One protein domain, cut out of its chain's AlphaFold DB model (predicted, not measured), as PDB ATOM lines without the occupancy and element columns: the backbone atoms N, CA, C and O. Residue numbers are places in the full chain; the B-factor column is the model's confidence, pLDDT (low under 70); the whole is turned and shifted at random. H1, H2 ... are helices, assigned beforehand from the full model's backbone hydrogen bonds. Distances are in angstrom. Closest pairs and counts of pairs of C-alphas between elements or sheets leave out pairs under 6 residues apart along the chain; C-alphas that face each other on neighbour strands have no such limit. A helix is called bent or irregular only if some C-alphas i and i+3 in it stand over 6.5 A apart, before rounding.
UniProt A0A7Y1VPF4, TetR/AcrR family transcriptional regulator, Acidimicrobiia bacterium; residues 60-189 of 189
ATOM      1  N   PRO A  60     -50.291  44.093 -27.395       86.94
ATOM      2  CA  PRO A  60     -49.454  42.902 -27.505       86.94
ATOM      3  C   PRO A  60     -49.382  42.362 -28.940       86.94
ATOM      4  O   PRO A  60     -48.339  41.861 -29.346       86.94
ATOM      5  N   GLU A  61     -50.447  42.508 -29.737       85.44
ATOM      6  CA  GLU A  61     -50.442  42.066 -31.137       85.44
ATOM      7  C   GLU A  61     -49.435  42.835 -31.997       85.44
ATOM      8  O   GLU A  61     -48.784  42.222 -32.843       85.44
ATOM      9  N   HIS A  62     -49.278  44.149 -31.784       87.81
ATOM     10  CA  HIS A  62     -48.256  44.925 -32.496       87.81
ATOM     11  C   HIS A  62     -46.859  44.455 -32.119       87.81
ATOM     12  O   HIS A  62     -46.032  44.248 -32.995       87.81
ATOM     13  N   PHE A  63     -46.626  44.196 -30.834       89.94
ATOM     14  CA  PHE A  63     -45.357  43.648 -30.383       89.94
ATOM     15  C   PHE A  63     -45.040  42.282 -31.016       89.94
ATOM     16  O   PHE A  63     -43.938  42.081 -31.520       89.94
ATOM     17  N   TYR A  64     -46.004  41.355 -31.057       88.12
ATOM     18  CA  TYR A  64     -45.823  40.064 -31.734       88.12
ATOM     19  C   TYR A  64     -45.536  40.246 -33.231       88.12
ATOM     20  O   TYR A  64     -44.621  39.638 -33.783       88.12
ATOM     21  N   TYR A  65     -46.279  41.129 -33.899       87.12
ATOM     22  CA  TYR A  65     -46.035  41.435 -35.304       87.12
ATOM     23  C   TYR A  65     -44.628  42.009 -35.543       87.12
ATOM     24  O   TYR A  65     -43.933  41.546 -36.450       87.12
ATOM     25  N   ASP A  66     -44.181  42.956 -34.721       90.69
ATOM     26  CA  ASP A  66     -42.863  43.577 -34.863       90.69
ATOM     27  C   ASP A  66     -41.737  42.572 -34.594       90.69
ATOM     28  O   ASP A  66     -40.744  42.567 -35.321       90.69
ATOM     29  N   ILE A  67     -41.912  41.641 -33.646       91.56
ATOM     30  CA  ILE A  67     -40.991  40.508 -33.458       91.56
ATOM     31  C   ILE A  67     -40.921  39.633 -34.713       91.56
ATOM     32  O   ILE A  67     -39.824  39.282 -35.152       91.56
ATOM     33  N   LEU A  68     -42.063  39.272 -35.311       89.19
ATOM     34  CA  LEU A  68     -42.079  38.471 -36.540       89.19
ATOM     35  C   LEU A  68     -41.319  39.175 -37.665       89.19
ATOM     36  O   LEU A  68     -40.534  38.542 -38.373       89.19
ATOM     37  N   VAL A  69     -41.527  40.484 -37.819       88.44
ATOM     38  CA  VAL A  69     -40.815  41.302 -38.806       88.44
ATOM     39  C   VAL A  69     -39.321  41.368 -38.489       88.44
ATOM     40  O   VAL A  69     -38.508  41.189 -39.396       88.44
ATOM     41  N   PHE A  70     -38.945  41.564 -37.225       92.31
ATOM     42  CA  PHE A  70     -37.555  41.608 -36.772       92.31
ATOM     43  C   PHE A  70     -36.811  40.304 -37.082       92.31
ATOM     44  O   PHE A  70     -35.775  40.325 -37.747       92.31
ATOM     45  N   CYS A  71     -37.378  39.156 -36.701       91.88
ATOM     46  CA  CYS A  71     -36.802  37.845 -36.997       91.88
ATOM     47  C   CYS A  71     -36.769  37.558 -38.504       91.88
ATOM     48  O   CYS A  71     -35.777  37.038 -39.010       91.88
ATOM     49  N   ARG A  72     -37.812  37.938 -39.254       88.69
ATOM     50  CA  ARG A  72     -37.811  37.819 -40.720       88.69
ATOM     51  C   ARG A  72     -36.682  38.636 -41.345       88.69
ATOM     52  O   ARG A  72     -36.019  38.147 -42.252       88.69
ATOM     53  N   ASN A  73     -36.460  39.863 -40.882       90.88
ATOM     54  CA  ASN A  73     -35.385  40.713 -41.387       90.88
ATOM     55  C   ASN A  73     -34.006  40.132 -41.064       90.88
ATOM     56  O   ASN A  73     -33.116  40.223 -41.903       90.88
ATOM     57  N   TYR A  74     -33.848  39.485 -39.906       92.81
ATOM     58  CA  TYR A  74     -32.635  38.735 -39.585       92.81
ATOM     59  C   TYR A  74     -32.393  37.593 -40.586       92.81
ATOM     60  O   TYR A  74     -31.323  37.527 -41.179       92.81
ATOM     61  N   VAL A  75     -33.412  36.776 -40.883       91.50
ATOM     62  CA  VAL A  75     -33.312  35.712 -41.903       91.50
ATOM     63  C   VAL A  75     -32.935  36.273 -43.279       91.50
ATOM     64  O   VAL A  75     -32.080  35.717 -43.963       91.50
ATOM     65  N   LEU A  76     -33.555  37.382 -43.695       92.19
ATOM     66  CA  LEU A  76     -33.241  38.013 -44.981       92.19
ATOM     67  C   LEU A  76     -31.831  38.594 -45.022       92.19
ATOM     68  O   LEU A  76     -31.201  38.549 -46.071       92.19
ATOM     69  N   LYS A  77     -31.340  39.133 -43.905       94.62
ATOM     70  CA  LYS A  77     -29.961  39.603 -43.795       94.62
ATOM     71  C   LYS A  77     -28.983  38.442 -43.992       94.62
ATOM     72  O   LYS A  77     -28.137  38.532 -44.873       94.62
ATOM     73  N   GLU A  78     -29.158  37.351 -43.245       95.19
ATOM     74  CA  GLU A  78     -28.324  36.144 -43.355       95.19
ATOM     75  C   GLU A  78     -28.331  35.571 -44.781       95.19
ATOM     76  O   GLU A  78     -27.282  35.207 -45.312       95.19
ATOM     77  N   PHE A  79     -29.503  35.547 -45.424       95.25
ATOM     78  CA  PHE A  79     -29.645  35.145 -46.821       95.25
ATOM     79  C   PHE A  79     -28.879  36.076 -47.773       95.25
ATOM     80  O   PHE A  79     -28.045  35.606 -48.538       95.25
ATOM     81  N   ASN A  80     -29.126  37.387 -47.712       94.38
ATOM     82  CA  ASN A  80     -28.551  38.360 -48.647       94.38
ATOM     83  C   ASN A  80     -27.022  38.482 -48.527       94.38
ATOM     84  O   ASN A  80     -26.356  38.758 -49.518       94.38
ATOM     85  N   GLU A  81     -26.458  38.309 -47.329       95.44
ATOM     86  CA  GLU A  81     -25.006  38.398 -47.108       95.44
ATOM     87  C   GLU A  81     -24.237  37.215 -47.717       95.44
ATOM     88  O   GLU A  81     -23.033  37.319 -47.945       95.44
ATOM     89  N   ASN A  82     -24.925  36.106 -48.000       94.56
ATOM     90  CA  ASN A  82     -24.308  34.833 -48.363       94.56
ATOM     91  C   ASN A  82     -24.959  34.174 -49.595       94.56
ATOM     92  O   ASN A  82     -24.698  33.000 -49.869       94.56
ATOM     93  N   GLU A  83     -25.833  34.883 -50.318       93.69
ATOM     94  CA  GLU A  83     -26.589  34.278 -51.414       93.69
ATOM     95  C   GLU A  83     -25.670  33.807 -52.564       93.69
ATOM     96  O   GLU A  83     -24.775  34.539 -52.997       93.69
ATOM     97  N   PRO A  84     -25.878  32.586 -53.096       95.81
ATOM     98  CA  PRO A  84     -25.139  32.099 -54.256       95.81
ATOM     99  C   PRO A  84     -25.358  32.965 -55.501       95.81
ATOM    100  O   PRO A  84     -26.410  33.570 -55.675       95.81
ATOM    101  N   SER A  85     -24.406  32.960 -56.435       94.44
ATOM    102  CA  SER A  85     -24.575  33.651 -57.722       94.44
ATOM    103  C   SER A  85     -25.582  32.962 -58.653       94.44
ATOM    104  O   SER A  85     -26.252  33.634 -59.431       94.44
ATOM    105  N   ASP A  86     -25.701  31.634 -58.576       96.00
ATOM    106  CA  ASP A  86     -26.659  30.858 -59.365       96.00
ATOM    107  C   ASP A  86     -28.087  31.002 -58.815       96.00
ATOM    108  O   ASP A  86     -28.359  30.632 -57.672       96.00
ATOM    109  N   SER A  87     -29.021  31.484 -59.640       95.19
ATOM    110  CA  SER A  87     -30.406  31.750 -59.221       95.19
ATOM    111  C   SER A  87     -31.150  30.501 -58.730       95.19
ATOM    112  O   SER A  87     -31.971  30.600 -57.819       95.19
ATOM    113  N   LYS A  88     -30.856  29.299 -59.257       95.75
ATOM    114  CA  LYS A  88     -31.469  28.060 -58.741       95.75
ATOM    115  C   LYS A  88     -30.917  27.716 -57.357       95.75
ATOM    116  O   LYS A  88     -31.689  27.343 -56.472       95.75
ATOM    117  N   GLN A  89     -29.613  27.887 -57.142       96.69
ATOM    118  CA  GLN A  89     -28.999  27.740 -55.824       96.69
ATOM    119  C   GLN A  89     -29.493  28.794 -54.835       96.69
ATOM    120  O   GLN A  89     -29.685  28.443 -53.679       96.69
ATOM    121  N   LYS A  90     -29.794  30.033 -55.250       96.38
ATOM    122  CA  LYS A  90     -30.415  31.029 -54.356       96.38
ATOM    123  C   LYS A  90     -31.725  30.536 -53.752       96.38
ATOM    124  O   LYS A  90     -31.937  30.681 -52.552       96.38
ATOM    125  N   ILE A  91     -32.592  29.914 -54.556       96.12
ATOM    126  CA  ILE A  91     -33.871  29.368 -54.070       96.12
ATOM    127  C   ILE A  91     -33.632  28.266 -53.030       96.12
ATOM    128  O   ILE A  91     -34.315  28.222 -52.009       96.12
ATOM    129  N   ILE A  92     -32.672  27.374 -53.284       96.88
ATOM    130  CA  ILE A  92     -32.302  26.303 -52.349       96.88
ATOM    131  C   ILE A  92     -31.747  26.915 -51.059       96.88
ATOM    132  O   ILE A  92     -32.258  26.627 -49.976       96.88
ATOM    133  N   TYR A  93     -30.777  27.817 -51.195       96.88
ATOM    134  CA  TYR A  93     -30.097  28.481 -50.094       96.88
ATOM    135  C   TYR A  93     -31.062  29.262 -49.198       96.88
ATOM    136  O   TYR A  93     -30.964  29.204 -47.976       96.88
ATOM    137  N   PHE A  94     -32.062  29.923 -49.788       95.31
ATOM    138  CA  PHE A  94     -33.121  30.591 -49.040       95.31
ATOM    139  C   PHE A  94     -33.789  29.643 -48.036       95.31
ATOM    140  O   PHE A  94     -33.893  29.973 -46.856       95.31
ATOM    141  N   TYR A  95     -34.190  28.440 -48.458       95.38
ATOM    142  CA  TYR A  95     -34.776  27.459 -47.541       95.38
ATOM    143  C   TYR A  95     -33.762  26.870 -46.557       95.38
ATOM    144  O   TYR A  95     -34.122  26.632 -45.404       95.38
ATOM    145  N   GLU A  96     -32.508  26.668 -46.969       96.00
ATOM    146  CA  GLU A  96     -31.437  26.198 -46.078       96.00
ATOM    147  C   GLU A  96     -31.207  27.166 -44.913       96.00
ATOM    148  O   GLU A  96     -31.134  26.726 -43.766       96.00
ATOM    149  N   VAL A  97     -31.183  28.481 -45.168       95.38
ATOM    150  CA  VAL A  97     -31.058  29.507 -44.118       95.38
ATOM    151  C   VAL A  97     -32.217  29.413 -43.127       95.38
ATOM    152  O   VAL A  97     -31.987  29.375 -41.917       95.38
ATOM    153  N   TYR A  98     -33.463  29.310 -43.609       92.25
ATOM    154  CA  TYR A  98     -34.619  29.147 -42.721       92.25
ATOM    155  C   TYR A  98     -34.520  27.875 -41.872       92.25
ATOM    156  O   TYR A  98     -34.753  27.927 -40.664       92.25
ATOM    157  N   ILE A  99     -34.187  26.734 -42.485       93.81
ATOM    158  CA  ILE A  99     -34.122  25.445 -41.788       93.81
ATOM    159  C   ILE A  99     -32.980  25.430 -40.768       93.81
ATOM    160  O   ILE A  99     -33.174  24.956 -39.647       93.81
ATOM    161  N   LYS A 100     -31.815  25.982 -41.118       94.25
ATOM    162  CA  LYS A 100     -30.673  26.128 -40.210       94.25
ATOM    163  C   LYS A 100     -31.058  26.947 -38.979       94.25
ATOM    164  O   LYS A 100     -30.971  26.440 -37.862       94.25
ATOM    165  N   LEU A 101     -31.548  28.171 -39.187       92.31
ATOM    166  CA  LEU A 101     -31.914  29.076 -38.094       92.31
ATOM    167  C   LEU A 101     -33.028  28.494 -37.223       92.31
ATOM    168  O   LEU A 101     -32.994  28.635 -36.000       92.31
ATOM    169  N   MET A 102     -33.980  27.791 -37.838       90.25
ATOM    170  CA  MET A 102     -35.022  27.061 -37.128       90.25
ATOM    171  C   MET A 102     -34.450  25.983 -36.203       90.25
ATOM    172  O   MET A 102     -34.863  25.898 -35.048       90.25
ATOM    173  N   LYS A 103     -33.531  25.145 -36.698       91.75
ATOM    174  CA  LYS A 103     -32.916  24.070 -35.906       91.75
ATOM    175  C   LYS A 103     -32.088  24.627 -34.751       91.75
ATOM    176  O   LYS A 103     -32.190  24.122 -33.637       91.75
ATOM    177  N   GLU A 104     -31.312  25.678 -35.006       92.44
ATOM    178  CA  GLU A 104     -30.492  26.363 -33.997       92.44
ATOM    179  C   GLU A 104     -31.353  27.051 -32.923       92.44
ATOM    180  O   GLU A 104     -30.967  27.108 -31.759       92.44
ATOM    181  N   ASN A 105     -32.549  27.523 -33.294       91.56
ATOM    182  CA  ASN A 105     -33.435  28.301 -32.430       91.56
ATOM    183  C   ASN A 105     -34.831  27.662 -32.321       91.56
ATOM    184  O   ASN A 105     -35.849  28.338 -32.510       91.56
ATOM    185  N   LYS A 106     -34.904  26.356 -32.025       89.44
ATOM    186  CA  LYS A 106     -36.159  25.571 -32.052       89.44
ATOM    187  C   LYS A 106     -37.282  26.184 -31.206       89.44
ATOM    188  O   LYS A 106     -38.399  26.330 -31.699       89.44
ATOM    189  N   ILE A 107     -36.988  26.590 -29.966       90.88
ATOM    190  CA  ILE A 107     -37.981  27.166 -29.035       90.88
ATOM    191  C   ILE A 107     -38.509  28.509 -29.556       90.88
ATOM    192  O   ILE A 107     -39.722  28.710 -29.632       90.88
ATOM    193  N   LEU A 108     -37.607  29.401 -29.978       92.19
ATOM    194  CA  LEU A 108     -37.980  30.674 -30.597       92.19
ATOM    195  C   LEU A 108     -38.869  30.436 -31.813       92.19
ATOM    196  O   LEU A 108     -39.930  31.038 -31.932       92.19
ATOM    197  N   SER A 109     -38.468  29.523 -32.693       90.12
ATOM    198  CA  SER A 109     -39.166  29.261 -33.948       90.12
ATOM    199  C   SER A 109     -40.558  28.670 -33.723       90.12
ATOM    200  O   SER A 109     -41.498  29.082 -34.399       90.12
ATOM    201  N   LEU A 110     -40.730  27.794 -32.727       89.06
ATOM    202  CA  LEU A 110     -42.043  27.301 -32.294       89.06
ATOM    203  C   LEU A 110     -42.936  28.446 -31.789       89.06
ATOM    204  O   LEU A 110     -44.118  28.532 -32.134       89.06
ATOM    205  N   ASN A 111     -42.376  29.351 -30.988       90.94
ATOM    206  CA  ASN A 111     -43.110  30.499 -30.472       90.94
ATOM    207  C   ASN A 111     -43.484  31.495 -31.579       90.94
ATOM    208  O   ASN A 111     -44.621  31.962 -31.608       90.94
ATOM    209  N   LEU A 112     -42.578  31.782 -32.518       88.12
ATOM    210  CA  LEU A 112     -42.864  32.589 -33.710       88.12
ATOM    211  C   LEU A 112     -43.929  31.915 -34.584       88.12
ATOM    212  O   LEU A 112     -44.859  32.575 -35.043       88.12
ATOM    213  N   TYR A 113     -43.850  30.592 -34.765       84.25
ATOM    214  CA  TYR A 113     -44.864  29.822 -35.483       84.25
ATOM    215  C   TYR A 113     -46.249  29.957 -34.827       84.25
ATOM    216  O   TYR A 113     -47.255  30.175 -35.501       84.25
ATOM    217  N   SER A 114     -46.299  29.929 -33.496       84.19
ATOM    218  CA  SER A 114     -47.537  30.095 -32.728       84.19
ATOM    219  C   SER A 114     -48.160  31.491 -32.893       84.19
ATOM    220  O   SER A 114     -49.385  31.624 -32.899       84.19
ATOM    221  N   GLN A 115     -47.347  32.533 -33.108       82.56
ATOM    222  CA  GLN A 115     -47.839  33.903 -33.326       82.56
ATOM    223  C   GLN A 115     -48.691  34.033 -34.577       82.56
ATOM    224  O   GLN A 115     -49.613  34.848 -34.588       82.56
ATOM    225  N   TYR A 116     -48.463  33.201 -35.599       75.12
ATOM    226  CA  TYR A 116     -49.314  33.196 -36.785       75.12
ATOM    227  C   TYR A 116     -50.775  32.910 -36.449       75.12
ATOM    228  O   TYR A 116     -51.632  33.348 -37.203       75.12
ATOM    229  N   PHE A 117     -51.083  32.234 -35.339       75.69
ATOM    230  CA  PHE A 117     -52.459  31.988 -34.901       75.69
ATOM    231  C   PHE A 117     -53.030  33.110 -34.026       75.69
ATOM    232  O   PHE A 117     -54.251  33.252 -33.976       75.69
ATOM    233  N   ILE A 118     -52.165  33.922 -33.413       76.25
ATOM    234  CA  ILE A 118     -52.513  34.996 -32.472       76.25
ATOM    235  C   ILE A 118     -52.711  36.331 -33.204       76.25
ATOM    236  O   ILE A 118     -53.647  37.060 -32.899       76.25
ATOM    237  N   VAL A 119     -51.875  36.647 -34.199       74.06
ATOM    238  CA  VAL A 119     -51.997  37.904 -34.956       74.06
ATOM    239  C   VAL A 119     -53.227  37.897 -35.874       74.06
ATOM    240  O   VAL A 119     -53.604  36.861 -36.450       74.06
ATOM    241  N   ASN A 120     -53.832  39.078 -36.051       70.94
ATOM    242  CA  ASN A 120     -54.988  39.304 -36.922       70.94
ATOM    243  C   ASN A 120     -54.806  38.684 -38.328       70.94
ATOM    244  O   ASN A 120     -53.735  38.759 -38.940       70.94
ATOM    245  N   TYR A 121     -55.895  38.129 -38.874       63.78
ATOM    246  CA  TYR A 121     -55.952  37.470 -40.184       63.78
ATOM    247  C   TYR A 121     -55.329  38.274 -41.345       63.78
ATOM    248  O   TYR A 121     -54.699  37.688 -42.228       63.78
ATOM    249  N   LYS A 122     -55.459  39.610 -41.359       67.62
ATOM    250  CA  LYS A 122     -54.892  40.463 -42.421       67.62
ATOM    251  C   LYS A 122     -53.368  40.518 -42.359       67.62
ATOM    252  O   LYS A 122     -52.715  40.482 -43.401       67.62
ATOM    253  N   ALA A 123     -52.806  40.621 -41.155       65.06
ATOM    254  CA  ALA A 123     -51.360  40.634 -40.943       65.06
ATOM    255  C   ALA A 123     -50.765  39.262 -41.281       65.06
ATOM    256  O   ALA A 123     -49.802  39.167 -42.041       65.06
ATOM    257  N   ARG A 124     -51.440  38.198 -40.832       65.31
ATOM    258  CA  ARG A 124     -51.126  36.801 -41.148       65.31
ATOM    259  C   ARG A 124     -50.990  36.566 -42.653       65.31
ATOM    260  O   ARG A 124     -49.961  36.078 -43.108       65.31
ATOM    261  N   PHE A 125     -51.991  36.964 -43.442       60.41
ATOM    262  CA  PHE A 125     -51.985  36.756 -44.895       60.41
ATOM    263  C   PHE A 125     -50.796  37.438 -45.591       60.41
ATOM    264  O   PHE A 125     -50.197  36.857 -46.492       60.41
ATOM    265  N   LYS A 126     -50.406  38.640 -45.148       63.88
ATOM    266  CA  LYS A 126     -49.247  39.360 -45.704       63.88
ATOM    267  C   LYS A 126     -47.917  38.667 -45.397       63.88
ATOM    268  O   LYS A 126     -47.033  38.682 -46.249       63.88
ATOM    269  N   LEU A 127     -47.785  38.050 -44.223       60.56
ATOM    270  CA  LEU A 127     -46.579  37.311 -43.836       60.56
ATOM    271  C   LEU A 127     -46.414  36.014 -44.649       60.56
ATOM    272  O   LEU A 127     -45.291  35.646 -44.985       60.56
ATOM    273  N   PHE A 128     -47.520  35.375 -45.045       59.12
ATOM    274  CA  PHE A 128     -47.511  34.156 -45.865       59.12
ATOM    275  C   PHE A 128     -47.282  34.382 -47.365       59.12
ATOM    276  O   PHE A 128     -46.989  33.426 -48.076       59.12
ATOM    277  N   GLN A 129     -47.374  35.614 -47.874       64.38
ATOM    278  CA  GLN A 129     -47.248  35.899 -49.313       64.38
ATOM    279  C   GLN A 129     -45.837  35.705 -49.901       64.38
ATOM    280  O   GLN A 129     -45.631  36.095 -51.043       64.38
ATOM    281  N   ASN A 130     -44.888  35.147 -49.135       77.50
ATOM    282  CA  ASN A 130     -43.479  34.885 -49.459       77.50
ATOM    283  C   ASN A 130     -42.969  35.580 -50.738       77.50
ATOM    284  O   ASN A 130     -42.611  34.946 -51.730       77.50
ATOM    285  N   LYS A 131     -42.967  36.920 -50.711       85.94
ATOM    286  CA  LYS A 131     -42.629  37.740 -51.885       85.94
ATOM    287  C   LYS A 131     -41.203  37.493 -52.368       85.94
ATOM    288  O   LYS A 131     -40.941  37.632 -53.553       85.94
ATOM    289  N   VAL A 132     -40.317  37.106 -51.450       89.69
ATOM    290  CA  VAL A 132     -38.924  36.769 -51.750       89.69
ATOM    291  C   VAL A 132     -38.866  35.496 -52.583       89.69
ATOM    292  O   VAL A 132     -38.270  35.508 -53.650       89.69
ATOM    293  N   LEU A 133     -39.573  34.434 -52.181       91.62
ATOM    294  CA  LEU A 133     -39.677  33.223 -52.996       91.62
ATOM    295  C   LEU A 133     -40.255  33.513 -54.387       91.62
ATOM    296  O   LEU A 133     -39.758  32.970 -55.367       91.62
ATOM    297  N   ALA A 134     -41.286  34.359 -54.480       92.81
ATOM    298  CA  ALA A 134     -41.853  34.747 -55.771       92.81
ATOM    299  C   ALA A 134     -40.803  35.419 -56.672       92.81
ATOM    300  O   ALA A 134     -40.656  35.019 -57.819       92.81
ATOM    301  N   GLN A 135     -40.032  36.374 -56.140       93.62
ATOM    302  CA  GLN A 135     -38.951  37.042 -56.872       93.62
ATOM    303  C   GLN A 135     -37.862  36.058 -57.319       93.62
ATOM    304  O   GLN A 135     -37.494  36.049 -58.489       93.62
ATOM    305  N   LEU A 136     -37.406  35.179 -56.423       94.69
ATOM    306  CA  LEU A 136     -36.384  34.180 -56.746       94.69
ATOM    307  C   LEU A 136     -36.859  33.186 -57.821       94.69
ATOM    308  O   LEU A 136     -36.085  32.777 -58.681       94.69
ATOM    309  N   LEU A 137     -38.139  32.800 -57.801       94.81
ATOM    310  CA  LEU A 137     -38.726  31.941 -58.831       94.81
ATOM    311  C   LEU A 137     -38.845  32.660 -60.181       94.81
ATOM    312  O   LEU A 137     -38.591  32.052 -61.221       94.81
ATOM    313  N   GLU A 138     -39.172  33.953 -60.178       95.00
ATOM    314  CA  GLU A 138     -39.205  34.760 -61.400       95.00
ATOM    315  C   GLU A 138     -37.825  34.845 -62.073       95.00
ATOM    316  O   GLU A 138     -37.763  34.772 -63.304       95.00
ATOM    317  N   GLU A 139     -36.730  34.916 -61.304       94.50
ATOM    318  CA  GLU A 139     -35.351  34.917 -61.830       94.50
ATOM    319  C   GLU A 139     -35.012  33.656 -62.636       94.50
ATOM    320  O   GLU A 139     -34.248  33.720 -63.596       94.50
ATOM    321  N   VAL A 140     -35.607  32.512 -62.286       95.00
ATOM    322  CA  VAL A 140     -35.416  31.241 -63.005       95.00
ATOM    323  C   VAL A 140     -36.516  30.970 -64.037       95.00
ATOM    324  O   VAL A 140     -36.597  29.871 -64.577       95.00
ATOM    325  N   GLY A 141     -37.364  31.963 -64.332       94.31
ATOM    326  CA  GLY A 141     -38.418  31.882 -65.347       94.31
ATOM    327  C   GLY A 141     -39.767  31.345 -64.854       94.31
ATOM    328  O   GLY A 141     -40.703  31.233 -65.647       94.31
ATOM    329  N   ILE A 142     -39.920  31.065 -63.557       93.81
ATOM    330  CA  ILE A 142     -41.147  30.515 -62.970       93.81
ATOM    331  C   ILE A 142     -42.038  31.654 -62.459       93.81
ATOM    332  O   ILE A 142     -41.860  32.171 -61.361       93.81
ATOM    333  N   LYS A 143     -43.044  32.029 -63.258       92.44
ATOM    334  CA  LYS A 143     -44.003  33.111 -62.939       92.44
ATOM    335  C   LYS A 143     -45.355  32.614 -62.416       92.44
ATOM    336  O   LYS A 143     -46.245  33.413 -62.122       92.44
ATOM    337  N   ASP A 144     -45.537  31.297 -62.344       90.56
ATOM    338  CA  ASP A 144     -46.794  30.693 -61.910       90.56
ATOM    339  C   ASP A 144     -46.981  30.853 -60.393       90.56
ATOM    340  O   ASP A 144     -46.257  30.278 -59.573       90.56
ATOM    341  N   LYS A 145     -48.001  31.625 -60.015       87.94
ATOM    342  CA  LYS A 145     -48.356  31.886 -58.615       87.94
ATOM    343  C   LYS A 145     -48.788  30.624 -57.870       87.94
ATOM    344  O   LYS A 145     -48.603  30.563 -56.653       87.94
ATOM    345  N   GLU A 146     -49.326  29.618 -58.558       90.12
ATOM    346  CA  GLU A 146     -49.672  28.349 -57.918       90.12
ATOM    347  C   GLU A 146     -48.416  27.562 -57.523       90.12
ATOM    348  O   GLU A 146     -48.431  26.890 -56.491       90.12
ATOM    349  N   ILE A 147     -47.293  27.719 -58.237       91.62
ATOM    350  CA  ILE A 147     -46.008  27.125 -57.833       91.62
ATOM    351  C   ILE A 147     -45.479  27.796 -56.560       91.62
ATOM    352  O   ILE A 147     -45.115  27.098 -55.611       91.62
ATOM    353  N   VAL A 148     -45.505  29.134 -56.487       89.94
ATOM    354  CA  VAL A 148     -45.110  29.892 -55.279       89.94
ATOM    355  C   VAL A 148     -45.920  29.426 -54.066       89.94
ATOM    356  O   VAL A 148     -45.375  29.142 -52.995       89.94
ATOM    357  N   LYS A 149     -47.240  29.322 -54.244       87.69
ATOM    358  CA  LYS A 149     -48.171  28.880 -53.207       87.69
ATOM    359  C   LYS A 149     -47.908  27.436 -52.797       87.69
ATOM    360  O   LYS A 149     -47.835  27.164 -51.601       87.69
ATOM    361  N   LYS A 150     -47.727  26.525 -53.755       90.56
ATOM    362  CA  LYS A 150     -47.419  25.115 -53.493       90.56
ATOM    363  C   LYS A 150     -46.146  24.972 -52.659       90.56
ATOM    364  O   LYS A 150     -46.192  24.324 -51.621       90.56
ATOM    365  N   LEU A 151     -45.049  25.611 -53.062       91.81
ATOM    366  CA  LEU A 151     -43.782  25.546 -52.326       91.81
ATOM    367  C   LEU A 151     -43.903  26.151 -50.919       91.81
ATOM    368  O   LEU A 151     -43.400  25.581 -49.955       91.81
ATOM    369  N   SER A 152     -44.642  27.257 -50.780       88.12
ATOM    370  CA  SER A 152     -44.918  27.864 -49.468       88.12
ATOM    371  C   SER A 152     -45.714  26.925 -48.551       88.12
ATOM    372  O   SER A 152     -45.433  26.843 -47.356       88.12
ATOM    373  N   LEU A 153     -46.689  26.192 -49.100       87.56
ATOM    374  CA  LEU A 153     -47.467  25.192 -48.363       87.56
ATOM    375  C   LEU A 153     -46.626  23.968 -47.994       87.56
ATOM    376  O   LEU A 153     -46.700  23.510 -46.858       87.56
ATOM    377  N   GLU A 154     -45.811  23.455 -48.916       91.12
ATOM    378  CA  GLU A 154     -44.894  22.342 -48.644       91.12
ATOM    379  C   GLU A 154     -43.915  22.699 -47.521       91.12
ATOM    380  O   GLU A 154     -43.718  21.904 -46.600       91.12
ATOM    381  N   PHE A 155     -43.378  23.920 -47.533       90.31
ATOM    382  CA  PHE A 155     -42.521  24.402 -46.457       90.31
ATOM    383  C   PHE A 155     -43.280  24.534 -45.128       90.31
ATOM    384  O   PHE A 155     -42.798  24.084 -44.095       90.31
ATOM    385  N   ALA A 156     -44.507  25.063 -45.134       86.19
ATOM    386  CA  ALA A 156     -45.331  25.124 -43.926       86.19
ATOM    387  C   ALA A 156     -45.650  23.730 -43.350       86.19
ATOM    388  O   ALA A 156     -45.668  23.558 -42.129       86.19
ATOM    389  N   VAL A 157     -45.879  22.724 -44.201       88.38
ATOM    390  CA  VAL A 157     -46.061  21.324 -43.777       88.38
ATOM    391  C   VAL A 157     -44.782  20.778 -43.151       88.38
ATOM    392  O   VAL A 157     -44.845  20.142 -42.099       88.38
ATOM    393  N   LEU A 158     -43.625  21.054 -43.756       91.06
ATOM    394  CA  LEU A 158     -42.327  20.669 -43.211       91.06
ATOM    395  C   LEU A 158     -42.114  21.264 -41.805       91.06
ATOM    396  O   LEU A 158     -41.801  20.525 -40.873       91.06
ATOM    397  N   LEU A 159     -42.365  22.566 -41.629       86.88
ATOM    398  CA  LEU A 159     -42.271  23.237 -40.326       86.88
ATOM    399  C   LEU A 159     -43.219  22.619 -39.287       86.88
ATOM    400  O   LEU A 159     -42.817  22.367 -38.153       86.88
ATOM    401  N   ASN A 160     -44.464  22.320 -39.673       85.94
ATOM    402  CA  ASN A 160     -45.418  21.658 -38.780       85.94
ATOM    403  C   ASN A 160     -44.916  20.295 -38.310       85.94
ATOM    404  O   ASN A 160     -45.044  19.986 -37.130       85.94
ATOM    405  N   ARG A 161     -44.324  19.491 -39.202       87.81
ATOM    406  CA  ARG A 161     -43.747  18.195 -38.816       87.81
ATOM    407  C   ARG A 161     -42.669  18.368 -37.748       87.81
ATOM    408  O   ARG A 161     -42.668  17.619 -36.780       87.81
ATOM    409  N   PHE A 162     -41.804  19.372 -37.894       88.00
ATOM    410  CA  PHE A 162     -40.742  19.650 -36.925       88.00
ATOM    411  C   PHE A 162     -41.280  20.074 -35.554       88.00
ATOM    412  O   PHE A 162     -40.836  19.564 -34.528       88.00
ATOM    413  N   PHE A 163     -42.240  20.998 -35.535       86.25
ATOM    414  CA  PHE A 163     -42.735  21.604 -34.300       86.25
ATOM    415  C   PHE A 163     -43.795  20.770 -33.582       86.25
ATOM    416  O   PHE A 163     -43.715  20.602 -32.370       86.25
ATOM    417  N   VAL A 164     -44.792  20.254 -34.305       83.56
ATOM    418  CA  VAL A 164     -45.957  19.580 -33.703       83.56
ATOM    419  C   VAL A 164     -45.584  18.216 -33.133       83.56
ATOM    420  O   VAL A 164     -46.102  17.830 -32.089       83.56
ATOM    421  N   TYR A 165     -44.674  17.501 -33.794       87.38
ATOM    422  CA  TYR A 165     -44.185  16.199 -33.331       87.38
ATOM    423  C   TYR A 165     -42.891  16.298 -32.520       87.38
ATOM    424  O   TYR A 165     -42.306  15.271 -32.195       87.38
ATOM    425  N   ASP A 166     -42.440  17.521 -32.219       86.56
ATOM    426  CA  ASP A 166     -41.231  17.807 -31.443       86.56
ATOM    427  C   ASP A 166     -39.979  17.038 -31.912       86.56
ATOM    428  O   ASP A 166     -39.114  16.671 -31.117       86.56
ATOM    429  N   LEU A 167     -39.845  16.826 -33.225       90.00
ATOM    430  CA  LEU A 167     -38.777  16.001 -33.793       90.00
ATOM    431  C   LEU A 167     -37.389  16.539 -33.422       90.00
ATOM    432  O   LEU A 167     -37.146  17.752 -33.393       90.00
ATOM    433  N   THR A 168     -36.444  15.636 -33.177       89.88
ATOM    434  CA  THR A 168     -35.022  15.984 -33.111       89.88
ATOM    435  C   THR A 168     -34.510  16.391 -34.493       89.88
ATOM    436  O   THR A 168     -35.070  16.010 -35.523       89.88
ATOM    437  N   SER A 169     -33.396  17.131 -34.549       87.81
ATOM    438  CA  SER A 169     -32.770  17.493 -35.829       87.81
ATOM    439  C   SER A 169     -32.474  16.268 -36.697       87.81
ATOM    440  O   SER A 169     -32.657  16.349 -37.904       87.81
ATOM    441  N   LYS A 170     -32.089  15.140 -36.080       89.50
ATOM    442  CA  LYS A 170     -31.787  13.877 -36.765       89.50
ATOM    443  C   LYS A 170     -33.035  13.228 -37.367       89.50
ATOM    444  O   LYS A 170     -33.005  12.805 -38.512       89.50
ATOM    445  N   GLU A 171     -34.136  13.168 -36.619       91.69
ATOM    446  CA  GLU A 171     -35.416  12.639 -37.127       91.69
ATOM    447  C   GLU A 171     -36.003  13.523 -38.232       91.69
ATOM    448  O   GLU A 171     -36.731  13.054 -39.104       91.69
ATOM    449  N   PHE A 172     -35.675  14.814 -38.210       93.38
ATOM    450  CA  PHE A 172     -36.134  15.772 -39.202       93.38
ATOM    451  C   PHE A 172     -35.383  15.695 -40.544       93.38
ATOM    452  O   PHE A 172     -35.943  16.085 -41.570       93.38
ATOM    453  N   GLU A 173     -34.150  15.171 -40.567       93.25
ATOM    454  CA  GLU A 173     -33.293  15.137 -41.766       93.25
ATOM    455  C   GLU A 173     -33.954  14.459 -42.971       93.25
ATOM    456  O   GLU A 173     -33.759  14.889 -44.106       93.25
ATOM    457  N   ASP A 174     -34.742  13.407 -42.757       93.19
ATOM    458  CA  ASP A 174     -35.362  12.682 -43.867       93.19
ATOM    459  C   ASP A 174     -36.500  13.484 -44.512       93.19
ATOM    460  O   ASP A 174     -36.628  13.503 -45.740       93.19
ATOM    461  N   TYR A 175     -37.259  14.244 -43.717       94.56
ATOM    462  CA  TYR A 175     -38.277  15.165 -44.230       94.56
ATOM    463  C   TYR A 175     -37.658  16.365 -44.952       94.56
ATOM    464  O   TYR A 175     -38.194  16.834 -45.957       94.56
ATOM    465  N   GLU A 176     -36.517  16.848 -44.467       94.94
ATOM    466  CA  GLU A 176     -35.742  17.896 -45.126       94.94
ATOM    467  C   GLU A 176     -35.207  17.429 -46.487       94.94
ATOM    468  O   GLU A 176     -35.390  18.120 -47.491       94.94
ATOM    469  N   LYS A 177     -34.607  16.231 -46.560       96.00
ATOM    470  CA  LYS A 177     -34.151  15.635 -47.828       96.00
ATOM    471  C   LYS A 177     -35.306  15.497 -48.817       96.00
ATOM    472  O   LYS A 177     -35.160  15.870 -49.981       96.00
ATOM    473  N   GLU A 178     -36.450  14.992 -48.356       95.81
ATOM    474  CA  GLU A 178     -37.668  14.862 -49.160       95.81
ATOM    475  C   GLU A 178     -38.118  16.224 -49.719       95.81
ATOM    476  O   GLU A 178     -38.408  16.344 -50.913       95.81
ATOM    477  N   PHE A 179     -38.136  17.262 -48.880       96.62
ATOM    478  CA  PHE A 179     -38.473  18.621 -49.297       96.62
ATOM    479  C   PHE A 179     -37.504  19.142 -50.368       96.62
ATOM    480  O   PHE A 179     -37.944  19.570 -51.437       96.62
ATOM    481  N   PHE A 180     -36.190  19.041 -50.150       97.25
ATOM    482  CA  PHE A 180     -35.201  19.537 -51.112       97.25
ATOM    483  C   PHE A 180     -35.193  18.760 -52.433       97.25
ATOM    484  O   PHE A 180     -34.945  19.351 -53.486       97.25
ATOM    485  N   GLN A 181     -35.495  17.460 -52.423       96.38
ATOM    486  CA  GLN A 181     -35.675  16.684 -53.654       96.38
ATOM    487  C   GLN A 181     -36.850  17.214 -54.486       96.38
ATOM    488  O   GLN A 181     -36.715  17.416 -55.697       96.38
ATOM    489  N   ARG A 182     -37.992  17.492 -53.845       95.38
ATOM    490  CA  ARG A 182     -39.171  18.070 -54.513       95.38
ATOM    491  C   ARG A 182     -38.922  19.498 -54.989       95.38
ATOM    492  O   ARG A 182     -39.323  19.836 -56.106       95.38
ATOM    493  N   LEU A 183     -38.232  20.310 -54.185       96.31
ATOM    494  CA  LEU A 183     -37.841  21.670 -54.547       96.31
ATOM    495  C   LEU A 183     -36.985  21.662 -55.813       96.31
ATOM    496  O   LEU A 183     -37.353  22.305 -56.793       96.31
ATOM    497  N   LYS A 184     -35.902  20.871 -55.823       96.25
ATOM    498  CA  LYS A 184     -35.002  20.726 -56.977       96.25
ATOM    499  C   LYS A 184     -35.773  20.311 -58.222       96.25
ATOM    500  O   LYS A 184     -35.663  20.970 -59.245       96.25
ATOM    501  N   LYS A 185     -36.637  19.295 -58.116       94.44
ATOM    502  CA  LYS A 185     -37.496  18.878 -59.233       94.44
ATOM    503  C   LYS A 185     -38.371  20.024 -59.749       94.44
ATOM    504  O   LYS A 185     -38.530  20.150 -60.954       94.44
ATOM    505  N   THR A 186     -38.920  20.850 -58.861       93.25
ATOM    506  CA  THR A 186     -39.814  21.962 -59.222       93.25
ATOM    507  C   THR A 186     -39.076  23.092 -59.946       93.25
ATOM    508  O   THR A 186     -39.607  23.615 -60.916       93.25
ATOM    509  N   ILE A 187     -37.857  23.437 -59.518       93.94
ATOM    510  CA  ILE A 187     -37.058  24.530 -60.113       93.94
ATOM    511  C   ILE A 187     -36.162  24.080 -61.282       93.94
ATOM    512  O   ILE A 187     -35.453  24.884 -61.889       93.94
ATOM    513  N   SER A 188     -36.121  22.777 -61.566       86.94
ATOM    514  CA  SER A 188     -35.398  22.205 -62.707       86.94
ATOM    515  C   SER A 188     -36.202  22.208 -64.009       86.94
ATOM    516  O   SER A 188     -35.577  22.037 -65.054       86.94
ATOM    517  N   TYR A 189     -37.526  22.397 -63.944       61.28
ATOM    518  CA  TYR A 189     -38.355  22.724 -65.112       61.28
ATOM    519  C   TYR A 189     -38.006  24.109 -65.662       61.28
ATOM    520  O   TYR A 189     -38.164  24.280 -66.888       61.28
TER     521      TYR A 189
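This is residues 60 to 189 of the 189 residues of the protein "TetR/AcrR family transcriptional regulator" of Acidimicrobiia bacterium (UniProt A0A7Y1VPF4). Three long helices, H2, H6 and H7, make a bundle with their centres in a triangle, and H1 packs slantwise on H2. H3 crosses at one end of H2 and H6, H5 packs on both of these toward their other end, and the small H4 lies near H1 and H3. The printed part has 130 residues with seven named helices, H1 to H7 in chain order, and no named strand; the class is all helix. It is compact and rounded, with a radius of gyration of the C-alphas of 14.7 A and spans of 43 by 33 by 28 A.

H1, residues 60 to 82, touches H2, residues 87 to 104, with residues 75 to 79 alone, at a steep tilt of 52 degrees, opposite ways; the closest C-alphas are those of Phe 79 and Phe 94, 6.1 A. H3, residues 106 to 118, touches H1 at a steep tilt of 49 degrees, closest at the C-alphas of Leu 68 and Leu 112, 6.6 A. H4, residues 121 to 128, touches no helix; the C-alphas of Tyr 116 and Arg 124, the closest of H3 and H4, are 5.9 A apart. H5, residues 131 to 139, touches H2 at a shallow tilt of 29 degrees, closest at the C-alphas of Ile 91 and Leu 136, 6.1 A. H6, residues 145 to 164, touches H5 with residues 145 to 148 alone, closest at the C-alphas of Ala 134 and Val 148, 5.9 A. H7, residues 169 to 187, forms a helical hairpin with H6 at a shallow tilt of 5 degrees; the closest C-alphas are those of Phe 162 and Phe 172, 6.4 A. H2, the hub, touches H1, H5 and H7, the last at a shallow tilt of 17 degrees, closest at the C-alphas of Lys 103 and Ser 169, 6.6 A. Every O i to N i+4 pair is within hydrogen-bond range in H4, H5 and H6; the counts are 18 of 19 in H1, 13 of 14 in H2, 6 of 9 in H3 and 13 of 15 in H7.

H1 begins at C-alpha 60, (-49.454, 42.902, -27.505), and is 33.7 A long. H2 is 25.8 A, H3 18.9 A, H6 27.9 A and H7 25.6 A long. H7 ends at C-alpha 187, (-37.058, 24.530, -60.113); it has a kink of 29 degrees near residue 176 and is irregular, but only just: C-alphas 171 and 174 are 6.7 A apart.

The C-alphas of Pro 60 and Tyr 189, the two farthest apart, are 44.1 A apart. The printed part has no cut, and the six links are tight. The mean pLDDT of the printed part is 88.7; residues 121 to 129 and residue 189 are under 70.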